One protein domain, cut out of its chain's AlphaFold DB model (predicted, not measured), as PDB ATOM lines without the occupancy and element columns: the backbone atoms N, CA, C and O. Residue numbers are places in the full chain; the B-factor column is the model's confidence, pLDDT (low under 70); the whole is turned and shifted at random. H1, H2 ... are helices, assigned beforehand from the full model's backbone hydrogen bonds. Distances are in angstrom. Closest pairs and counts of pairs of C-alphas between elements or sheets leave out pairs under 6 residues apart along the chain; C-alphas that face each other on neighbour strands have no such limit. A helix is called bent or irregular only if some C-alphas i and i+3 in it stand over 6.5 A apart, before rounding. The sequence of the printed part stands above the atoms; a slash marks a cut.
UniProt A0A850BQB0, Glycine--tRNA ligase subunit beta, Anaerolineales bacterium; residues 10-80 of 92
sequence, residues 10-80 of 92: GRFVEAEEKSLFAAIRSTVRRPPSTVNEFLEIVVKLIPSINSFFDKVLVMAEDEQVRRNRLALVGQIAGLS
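Overview. This is residues 10 to 80 of the 92 residues of the protein "Glycine--tRNA ligase subunit beta" of Anaerolineales bacterium (UniProt A0A850BQB0). Three helices make a short rod-shaped bundle: H1 runs one way along it, H2 comes back beside H1 with a marked bend, and H3 runs the same way as H1. Seen along the rod they make a triangle that is not fully closed, with H1 packing on the second arm of H2 and on H3, while that arm and H3 are only near each other. The printed part has 71 residues with three named helices, H1, H2 and H3 in that order, and no named strand; the class is all helix. The whole is compact, with a radius of gyration of the C-alphas of 12.3 A, and spans 38 by 18 by 18 A.

Along the chain. The printed part begins at Gly 10, and H1 takes residues 15 to 27, starting with C-alpha 15 at (35.859, -5.939, -4.361) and measuring 18.2 A from first to last C-alpha. H2, residues 35 to 55, was assigned as one helix by its hydrogen bonds but is bent: C-alphas 44 and 47 are 7.2 A apart. Its arms are H2a, residues 35 to 44, 14.4 A long from C-alpha 35 at (26.624, 15.715, -23.086), and H2b, residues 47 to 55, 12.4 A long. H3, residues 63 to 78, measures 21.6 A and ends with C-alpha 78 at (24.796, 12.700, -10.198).

Arrangement. H1 touches H2b, their closest C-alphas being those of Leu 20 and Ser 48, 5.1 A apart; they run opposite ways at a shallow tilt of 21 degrees. The lines of H2a and H2b stand at a steep tilt of 57 degrees. H1 and H2a are close but not clearly touching, with the C-alphas of Thr 27 and Ile 41 closest at 6.5 A. These two run opposite ways at 37 degrees, a tilt only just steep. H1 also touches H3, and H3 touches H1 with residues 69 to 76 alone; the closest C-alphas are those of Phe 21 and Leu 72, 7.0 A apart. H1 and H3 run the same way at a shallow tilt of 31 degrees. H2b and H3 are near each other, with 7 pairs of C-alphas within 10 A but no pair within 8 A. H2a and H3 are apart, but only just, at 8.1 A. In H1, H2a, H2b and H3 every O i to N i+4 pair is within hydrogen-bond range.

Size, cuts and confidence. The two C-alphas farthest apart are those of Thr 34 and Glu 61, 37.6 A. The printed part, residues 10 to 80, has no cut. The links H1 to H2 and H2 to H3, of 7 residues each, are short. Mean pLDDT of the printed part is 94.7, and no printed residue is under 70.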
ATOM      1  N   GLY A  10      36.060   2.564   4.237       95.50
ATOM      2  CA  GLY A  10      36.110   1.563   5.307       95.50
ATOM      3  C   GLY A  10      34.875   0.660   5.396       95.50
ATOM      4  O   GLY A  10      34.895  -0.309   6.149       95.50
ATOM      5  N   ARG A  11      33.811   0.959   4.638       95.38
ATOM      6  CA  ARG A  11      32.557   0.191   4.608       95.38
ATOM      7  C   ARG A  11      32.352  -0.618   3.330       95.38
ATOM      8  O   ARG A  11      31.264  -1.145   3.115       95.38
ATOM      9  N   PHE A  12      33.360  -0.707   2.466       97.12
ATOM     10  CA  PHE A  12      33.300  -1.611   1.321       97.12
ATOM     11  C   PHE A  12      33.448  -3.059   1.774       97.12
ATOM     12  O   PHE A  12      34.425  -3.407   2.442       97.12
ATOM     13  N   VAL A  13      32.502  -3.895   1.361       97.38
ATOM     14  CA  VAL A  13      32.493  -5.330   1.644       97.38
ATOM     15  C   VAL A  13      33.049  -6.082   0.440       97.38
ATOM     16  O   VAL A  13      34.006  -6.840   0.575       97.38
ATOM     17  N   GLU A  14      32.521  -5.793  -0.748       97.38
ATOM     18  CA  GLU A  14      32.890  -6.461  -1.995       97.38
ATOM     19  C   GLU A  14      34.035  -5.741  -2.724       97.38
ATOM     20  O   GLU A  14      34.267  -4.532  -2.575       97.38
ATOM     21  N   ALA A  15      34.763  -6.485  -3.560       97.69
ATOM     22  CA  ALA A  15      35.859  -5.939  -4.361       97.69
ATOM     23  C   ALA A  15      35.354  -4.981  -5.455       97.69
ATOM     24  O   ALA A  15      36.046  -4.033  -5.843       97.69
ATOM     25  N   GLU A  16      34.137  -5.200  -5.934       98.19
ATOM     26  CA  GLU A  16      33.476  -4.424  -6.973       98.19
ATOM     27  C   GLU A  16      33.101  -3.022  -6.475       98.19
ATOM     28  O   GLU A  16      33.192  -2.068  -7.245       98.19
ATOM     29  N   GLU A  17      32.794  -2.857  -5.181       97.94
ATOM     30  CA  GLU A  17      32.566  -1.539  -4.563       97.94
ATOM     31  C   GLU A  17      33.840  -0.681  -4.641       97.94
ATOM     32  O   GLU A  17      33.814   0.464  -5.099       97.94
ATOM     33  N   LYS A  18      34.982  -1.277  -4.273       97.75
ATOM     34  CA  LYS A  18      36.307  -0.638  -4.349       97.75
ATOM     35  C   LYS A  18      36.686  -0.311  -5.789       97.75
ATOM     36  O   LYS A  18      37.181   0.780  -6.069       97.75
ATOM     37  N   SER A  19      36.447  -1.255  -6.696       97.88
ATOM     38  CA  SER A  19      36.804  -1.127  -8.110       97.88
ATOM     39  C   SER A  19      35.996  -0.023  -8.788       97.88
ATOM     40  O   SER A  19      36.570   0.820  -9.479       97.88
ATOM     41  N   LEU A  20      34.684   0.029  -8.536       97.69
ATOM     42  CA  LEU A  20      33.816   1.092  -9.031       97.69
ATOM     43  C   LEU A  20      34.237   2.454  -8.476       97.69
ATOM     44  O   LEU A  20      34.381   3.412  -9.234       97.69
ATOM     45  N   PHE A  21      34.502   2.543  -7.172       97.31
ATOM     46  CA  PHE A  21      34.940   3.794  -6.562       97.31
ATOM     47  C   PHE A  21      36.266   4.302  -7.148       97.31
ATOM     48  O   PHE A  21      36.398   5.485  -7.472       97.31
ATOM     49  N   ALA A  22      37.240   3.412  -7.353       97.25
ATOM     50  CA  ALA A  22      38.507   3.752  -7.992       97.25
ATOM     51  C   ALA A  22      38.319   4.200  -9.455       97.25
ATOM     52  O   ALA A  22      38.933   5.181  -9.891       97.25
ATOM     53  N   ALA A  23      37.440   3.533 -10.211       97.25
ATOM     54  CA  ALA A  23      37.103   3.913 -11.582       97.25
ATOM     55  C   ALA A  23      36.465   5.312 -11.640       97.25
ATOM     56  O   ALA A  23      36.888   6.149 -12.442       97.25
ATOM     57  N   ILE A  24      35.525   5.608 -10.735       95.69
ATOM     58  CA  ILE A  24      34.922   6.940 -10.598       95.69
ATOM     59  C   ILE A  24      36.002   7.979 -10.286       95.69
ATOM     60  O   ILE A  24      36.125   8.957 -11.017       95.69
ATOM     61  N   ARG A  25      36.841   7.761  -9.264       95.12
ATOM     62  CA  ARG A  25      37.880   8.731  -8.859       95.12
ATOM     63  C   ARG A  25      38.930   9.002  -9.936       95.12
ATOM     64  O   ARG A  25      39.450  10.112 -10.023       95.12
ATOM     65  N   SER A  26      39.280   7.993 -10.728       95.62
ATOM     66  CA  SER A  26      40.278   8.125 -11.796       95.62
ATOM     67  C   SER A  26      39.715   8.784 -13.059       95.62
ATOM     68  O   SER A  26      40.438   9.526 -13.732       95.62
ATOM     69  N   THR A  27      38.432   8.555 -13.354       94.56
ATOM     70  CA  THR A  27      37.760   9.051 -14.566       94.56
ATOM     71  C   THR A  27      37.143  10.433 -14.353       94.56
ATOM     72  O   THR A  27      37.302  11.329 -15.184       94.56
ATOM     73  N   VAL A  28      36.470  10.639 -13.220       92.75
ATOM     74  CA  VAL A  28      35.734  11.863 -12.887       92.75
ATOM     75  C   VAL A  28      36.640  12.807 -12.098       92.75
ATOM     76  O   VAL A  28      36.650  12.824 -10.871       92.75
ATOM     77  N   ARG A  29      37.421  13.621 -12.813       89.62
ATOM     78  CA  ARG A  29      38.253  14.672 -12.190       89.62
ATOM     79  C   ARG A  29      37.485  15.962 -11.918       89.62
ATOM     80  O   ARG A  29      37.809  16.697 -10.992       89.62
ATOM     81  N   ARG A  30      36.488  16.242 -12.755       89.69
ATOM     82  CA  ARG A  30      35.556  17.365 -12.645       89.69
ATOM     83  C   ARG A  30      34.180  16.911 -13.132       89.69
ATOM     84  O   ARG A  30      34.132  15.990 -13.950       89.69
ATOM     85  N   PRO A  31      33.088  17.542 -12.675       88.88
ATOM     86  CA  PRO A  31      31.774  17.309 -13.259       88.88
ATOM     87  C   PRO A  31      31.803  17.562 -14.778       88.88
ATOM     88  O   PRO A  31      32.450  18.529 -15.210       88.88
ATOM     89  N   PRO A  32      31.150  16.713 -15.593       92.62
ATOM     90  CA  PRO A  32      31.021  16.970 -17.021       92.62
ATOM     91  C   PRO A  32      30.216  18.251 -17.251       92.62
ATOM     92  O   PRO A  32      29.294  18.567 -16.505       92.62
ATOM     93  N   SER A  33      30.582  18.987 -18.296       92.56
ATOM     94  CA  SER A  33      29.940  20.251 -18.683       92.56
ATOM     95  C   SER A  33      29.159  20.154 -19.993       92.56
ATOM     96  O   SER A  33      28.378  21.044 -20.320       92.56
ATOM     97  N   THR A  34      29.347  19.064 -20.742       92.62
ATOM     98  CA  THR A  34      28.640  18.784 -21.994       92.62
ATOM     99  C   THR A  34      28.133  17.346 -22.013       92.62
ATOM    100  O   THR A  34      28.643  16.483 -21.296       92.62
ATOM    101  N   VAL A  35      27.152  17.073 -22.876       90.88
ATOM    102  CA  VAL A  35      26.624  15.715 -23.086       90.88
ATOM    103  C   VAL A  35      27.722  14.760 -23.560       90.88
ATOM    104  O   VAL A  35      27.802  13.646 -23.057       90.88
ATOM    105  N   ASN A  36      28.612  15.195 -24.459       92.88
ATOM    106  CA  ASN A  36      29.717  14.352 -24.923       92.88
ATOM    107  C   ASN A  36      30.683  13.995 -23.786       92.88
ATOM    108  O   ASN A  36      31.011  12.823 -23.635       92.88
ATOM    109  N   GLU A  37      31.085  14.963 -22.950       93.44
ATOM    110  CA  GLU A  37      31.934  14.682 -21.779       93.44
ATOM    111  C   GLU A  37      31.259  13.683 -20.828       93.44
ATOM    112  O   GLU A  37      31.907  12.763 -20.330       93.44
ATOM    113  N   PHE A  38      29.952  13.839 -20.599       93.19
ATOM    114  CA  PHE A  38      29.172  12.908 -19.788       93.19
ATOM    115  C   PHE A  38      29.170  11.493 -20.386       93.19
ATOM    116  O   PHE A  38      29.514  10.542 -19.684       93.19
ATOM    117  N   LEU A  39      28.848  11.343 -21.674       92.38
ATOM    118  CA  LEU A  39      28.815  10.037 -22.339       92.38
ATOM    119  C   LEU A  39      30.194   9.367 -22.359       92.38
ATOM    120  O   LEU A  39      30.291   8.177 -22.075       92.38
ATOM    121  N   GLU A  40      31.268  10.112 -22.628       94.38
ATOM    122  CA  GLU A  40      32.635   9.580 -22.600       94.38
ATOM    123  C   GLU A  40      33.034   9.058 -21.216       94.38
ATOM    124  O   GLU A  40      33.699   8.024 -21.109       94.38
ATOM    125  N   ILE A  41      32.638   9.764 -20.153       94.81
ATOM    126  CA  ILE A  41      32.847   9.317 -18.773       94.81
ATOM    127  C   ILE A  41      32.039   8.046 -18.513       94.81
ATOM    128  O   ILE A  41      32.607   7.053 -18.062       94.81
ATOM    129  N   VAL A  42      30.738   8.049 -18.814       92.44
ATOM    130  CA  VAL A  42      29.856   6.905 -18.541       92.44
ATOM    131  C   VAL A  42      30.332   5.662 -19.283       92.44
ATOM    132  O   VAL A  42      30.467   4.617 -18.655       92.44
ATOM    133  N   VAL A  43      30.687   5.771 -20.568       95.25
ATOM    134  CA  VAL A  43      31.199   4.645 -21.370       95.25
ATOM    135  C   VAL A  43      32.433   4.002 -20.734       95.25
ATOM    136  O   VAL A  43      32.537   2.777 -20.706       95.25
ATOM    137  N   LYS A  44      33.344   4.799 -20.162       95.81
ATOM    138  CA  LYS A  44      34.519   4.279 -19.438       95.81
ATOM    139  C   LYS A  44      34.147   3.572 -18.135       95.81
ATOM    140  O   LYS A  44      34.850   2.651 -17.729       95.81
ATOM    141  N   LEU A  45      33.061   3.991 -17.486       96.56
ATOM    142  CA  LEU A  45      32.589   3.407 -16.231       96.56
ATOM    143  C   LEU A  45      31.720   2.156 -16.431       96.56
ATOM    144  O   LEU A  45      31.661   1.348 -15.503       96.56
ATOM    145  N   ILE A  46      31.108   1.949 -17.610       95.44
ATOM    146  CA  ILE A  46      30.217   0.806 -17.912       95.44
ATOM    147  C   ILE A  46      30.758  -0.536 -17.383       95.44
ATOM    148  O   ILE A  46      30.009  -1.213 -16.682       95.44
ATOM    149  N   PRO A  47      32.027  -0.934 -17.622       96.62
ATOM    150  CA  PRO A  47      32.520  -2.227 -17.142       96.62
ATOM    151  C   PRO A  47      32.464  -2.362 -15.615       96.62
ATOM    152  O   PRO A  47      32.031  -3.388 -15.094       96.62
ATOM    153  N   SER A  48      32.860  -1.310 -14.891       97.00
ATOM    154  CA  SER A  48      32.821  -1.289 -13.424       97.00
ATOM    155  C   SER A  48      31.401  -1.181 -12.865       97.00
ATOM    156  O   SER A  48      31.114  -1.770 -11.827       97.00
ATOM    157  N   ILE A  49      30.507  -0.479 -13.568       96.00
ATOM    158  CA  ILE A  49      29.089  -0.367 -13.214       96.00
ATOM    159  C   ILE A  49      28.413  -1.733 -13.347       96.00
ATOM    160  O   ILE A  49      27.774  -2.186 -12.402       96.00
ATOM    161  N   ASN A  50      28.605  -2.414 -14.478       96.50
ATOM    162  CA  ASN A  50      28.038  -3.743 -14.708       96.50
ATOM    163  C   ASN A  50      28.546  -4.740 -13.663       96.50
ATOM    164  O   ASN A  50      27.745  -5.378 -12.993       96.50
ATOM    165  N   SER A  51      29.865  -4.794 -13.437       97.44
ATOM    166  CA  SER A  51      30.441  -5.682 -12.421       97.44
ATOM    167  C   SER A  51      29.876  -5.412 -11.025       97.44
ATOM    168  O   SER A  51      29.645  -6.353 -10.272       97.44
ATOM    169  N   PHE A  52      29.644  -4.143 -10.674       97.81
ATOM    170  CA  PHE A  52      29.008  -3.781  -9.411       97.81
ATOM    171  C   PHE A  52      27.579  -4.324  -9.335       97.81
ATOM    172  O   PHE A  52      27.265  -5.031  -8.386       97.81
ATOM    173  N   PHE A  53      26.723  -4.066 -10.323       95.81
ATOM    174  CA  PHE A  53      25.332  -4.530 -10.272       95.81
ATOM    175  C   PHE A  53      25.182  -6.054 -10.396       95.81
ATOM    176  O   PHE A  53      24.244  -6.612  -9.833       95.81
ATOM    177  N   ASP A  54      26.124  -6.735 -11.050       97.06
ATOM    178  CA  ASP A  54      26.136  -8.198 -11.164       97.06
ATOM    179  C   ASP A  54      26.510  -8.901  -9.848       97.06
ATOM    180  O   ASP A  54      26.138 -10.058  -9.630       97.06
ATOM    181  N   LYS A  55      27.302  -8.244  -8.990       96.69
ATOM    182  CA  LYS A  55      27.915  -8.860  -7.796       96.69
ATOM    183  C   LYS A  55      27.451  -8.261  -6.475       96.69
ATOM    184  O   LYS A  55      27.514  -8.934  -5.451       96.69
ATOM    185  N   VAL A  56      26.970  -7.023  -6.482       96.56
ATOM    186  CA  VAL A  56      26.662  -6.259  -5.274       96.56
ATOM    187  C   VAL A  56      25.154  -6.095  -5.117       96.56
ATOM    188  O   VAL A  56      24.489  -5.389  -5.873       96.56
ATOM    189  N   LEU A  57      24.608  -6.680  -4.049       95.19
ATOM    190  CA  LEU A  57      23.230  -6.426  -3.630       95.19
ATOM    191  C   LEU A  57      23.133  -5.040  -2.980       95.19
ATOM    192  O   LEU A  57      23.501  -4.853  -1.819       95.19
ATOM    193  N   VAL A  58      22.637  -4.050  -3.726       92.94
ATOM    194  CA  VAL A  58      22.529  -2.656  -3.249       92.94
ATOM    195  C   VAL A  58      21.678  -2.554  -1.982       92.94
ATOM    196  O   VAL A  58      22.047  -1.846  -1.045       92.94
ATOM    197  N   MET A  59      20.583  -3.314  -1.912       93.31
ATOM    198  CA  MET A  59      19.679  -3.364  -0.759       93.31
ATOM    199  C   MET A  59      20.193  -4.317   0.329       93.31
ATOM    200  O   MET A  59      19.520  -5.276   0.693       93.31
ATOM    201  N   ALA A  60      21.400  -4.058   0.835       93.81
ATOM    202  CA  ALA A  60      21.984  -4.825   1.931       93.81
ATOM    203  C   ALA A  60      21.166  -4.689   3.233       93.81
ATOM    204  O   ALA A  60      20.552  -3.646   3.499       93.81
ATOM    205  N   GLU A  61      21.186  -5.741   4.056       93.69
ATOM    206  CA  GLU A  61      20.548  -5.753   5.380       93.69
ATOM    207  C   GLU A  61      21.215  -4.748   6.325       93.69
ATOM    208  O   GLU A  61      20.528  -3.949   6.967       93.69
ATOM    209  N   ASP A  62      22.553  -4.734   6.341       95.81
ATOM    210  CA  ASP A  62      23.330  -3.741   7.072       95.81
ATOM    211  C   ASP A  62      23.070  -2.345   6.490       95.81
ATOM    212  O   ASP A  62      23.357  -2.045   5.325       95.81
ATOM    213  N   GLU A  63      22.506  -1.473   7.324       94.69
ATOM    214  CA  GLU A  63      22.123  -0.127   6.929       94.69
ATOM    215  C   GLU A  63      23.320   0.732   6.510       94.69
ATOM    216  O   GLU A  63      23.205   1.533   5.580       94.69
ATOM    217  N   GLN A  64      24.469   0.576   7.161       94.81
ATOM    218  CA  GLN A  64      25.663   1.354   6.858       94.81
ATOM    219  C   GLN A  64      26.252   0.944   5.504       94.81
ATOM    220  O   GLN A  64      26.637   1.814   4.719       94.81
ATOM    221  N   VAL A  65      26.262  -0.358   5.201       96.12
ATOM    222  CA  VAL A  65      26.675  -0.894   3.894       96.12
ATOM    223  C   VAL A  65      25.697  -0.460   2.804       96.12
ATOM    224  O   VAL A  65      26.113   0.070   1.773       96.12
ATOM    225  N   ARG A  66      24.385  -0.591   3.043       95.94
ATOM    226  CA  ARG A  66      23.344  -0.138   2.106       95.94
ATOM    227  C   ARG A  66      23.486   1.348   1.789       95.94
ATOM    228  O   ARG A  66      23.470   1.734   0.622       95.94
ATOM    229  N   ARG A  67      23.666   2.191   2.812       95.75
ATOM    230  CA  ARG A  67      23.869   3.636   2.633       95.75
ATOM    231  C   ARG A  67      25.116   3.935   1.797       95.75
ATOM    232  O   ARG A  67      25.052   4.786   0.915       95.75
ATOM    233  N   ASN A  68      26.214   3.215   2.026       96.69
ATOM    234  CA  ASN A  68      27.448   3.386   1.261       96.69
ATOM    235  C   ASN A  68      27.275   2.994  -0.221       96.69
ATOM    236  O   ASN A  68      27.703   3.719  -1.119       96.69
ATOM    237  N   ARG A  69      26.568   1.890  -0.488       97.00
ATOM    238  CA  ARG A  69      26.230   1.437  -1.850       97.00
ATOM    239  C   ARG A  69      25.329   2.433  -2.574       97.00
ATOM    240  O   ARG A  69      25.594   2.770  -3.725       97.00
ATOM    241  N   LEU A  70      24.316   2.964  -1.891       95.50
ATOM    242  CA  LEU A  70      23.461   4.022  -2.435       95.50
ATOM    243  C   LEU A  70      24.249   5.305  -2.728       95.50
ATOM    244  O   LEU A  70      23.971   5.957  -3.732       95.50
ATOM    245  N   ALA A  71      25.257   5.644  -1.918       95.19
ATOM    246  CA  ALA A  71      26.138   6.775  -2.203       95.19
ATOM    247  C   ALA A  71      26.963   6.567  -3.482       95.19
ATOM    248  O   ALA A  71      27.074   7.494  -4.285       95.19
ATOM    249  N   LEU A  72      27.498   5.360  -3.714       95.00
ATOM    250  CA  LEU A  72      28.206   5.024  -4.958       95.00
ATOM    251  C   LEU A  72      27.298   5.154  -6.187       95.00
ATOM    252  O   LEU A  72      27.661   5.825  -7.154       95.00
ATOM    253  N   VAL A  73      26.099   4.568  -6.130       93.75
ATOM    254  CA  VAL A  73      25.105   4.676  -7.211       93.75
ATOM    255  C   VAL A  73      24.708   6.139  -7.434       93.75
ATOM    256  O   VAL A  73      24.662   6.613  -8.571       93.75
ATOM    257  N   GLY A  74      24.508   6.891  -6.350       92.19
ATOM    258  CA  GLY A  74      24.182   8.311  -6.388       92.19
ATOM    259  C   GLY A  74      25.267   9.178  -7.033       92.19
ATOM    260  O   GLY A  74      24.934  10.145  -7.713       92.19
ATOM    261  N   GLN A  75      26.553   8.833  -6.889       92.06
ATOM    262  CA  GLN A  75      27.631   9.545  -7.587       92.06
ATOM    263  C   GLN A  75      27.530   9.388  -9.105       92.06
ATOM    264  O   GLN A  75      27.705  10.373  -9.817       92.06
ATOM    265  N   ILE A  76      27.201   8.190  -9.594       90.19
ATOM    266  CA  ILE A  76      27.026   7.930 -11.031       90.19
ATOM    267  C   ILE A  76      25.800   8.680 -11.553       90.19
ATOM    268  O   ILE A  76      25.903   9.419 -12.530       90.19
ATOM    269  N   ALA A  77      24.658   8.543 -10.873       88.94
ATOM    270  CA  ALA A  77      23.431   9.253 -11.231       88.94
ATOM    271  C   ALA A  77      23.621  10.780 -11.200       88.94
ATOM    272  O   ALA A  77      23.068  11.503 -12.020       88.94
ATOM    273  N   GLY A  78      24.462  11.284 -10.294       89.56
ATOM    274  CA  GLY A  78      24.796  12.700 -10.198       89.56
ATOM    275  C   GLY A  78      25.586  13.257 -11.387       89.56
ATOM    276  O   GLY A  78      25.580  14.473 -11.570       89.56
ATOM    277  N   LEU A  79      26.230  12.419 -12.210       89.56
ATOM    278  CA  LEU A  79      27.013  12.875 -13.368       89.56
ATOM    279  C   LEU A  79      26.150  13.486 -14.474       89.56
ATOM    280  O   LEU A  79      26.634  14.342 -15.211       89.56
ATOM    281  N   SER A  80      24.890  13.070 -14.598       87.69
ATOM    282  CA  SER A  80      23.960  13.639 -15.578       87.69
ATOM    283  C   SER A  80      23.325  14.944 -15.102       87.69
ATOM    284  O   SER A  80      22.724  15.664 -15.901       87.69
TER     285      SER A  80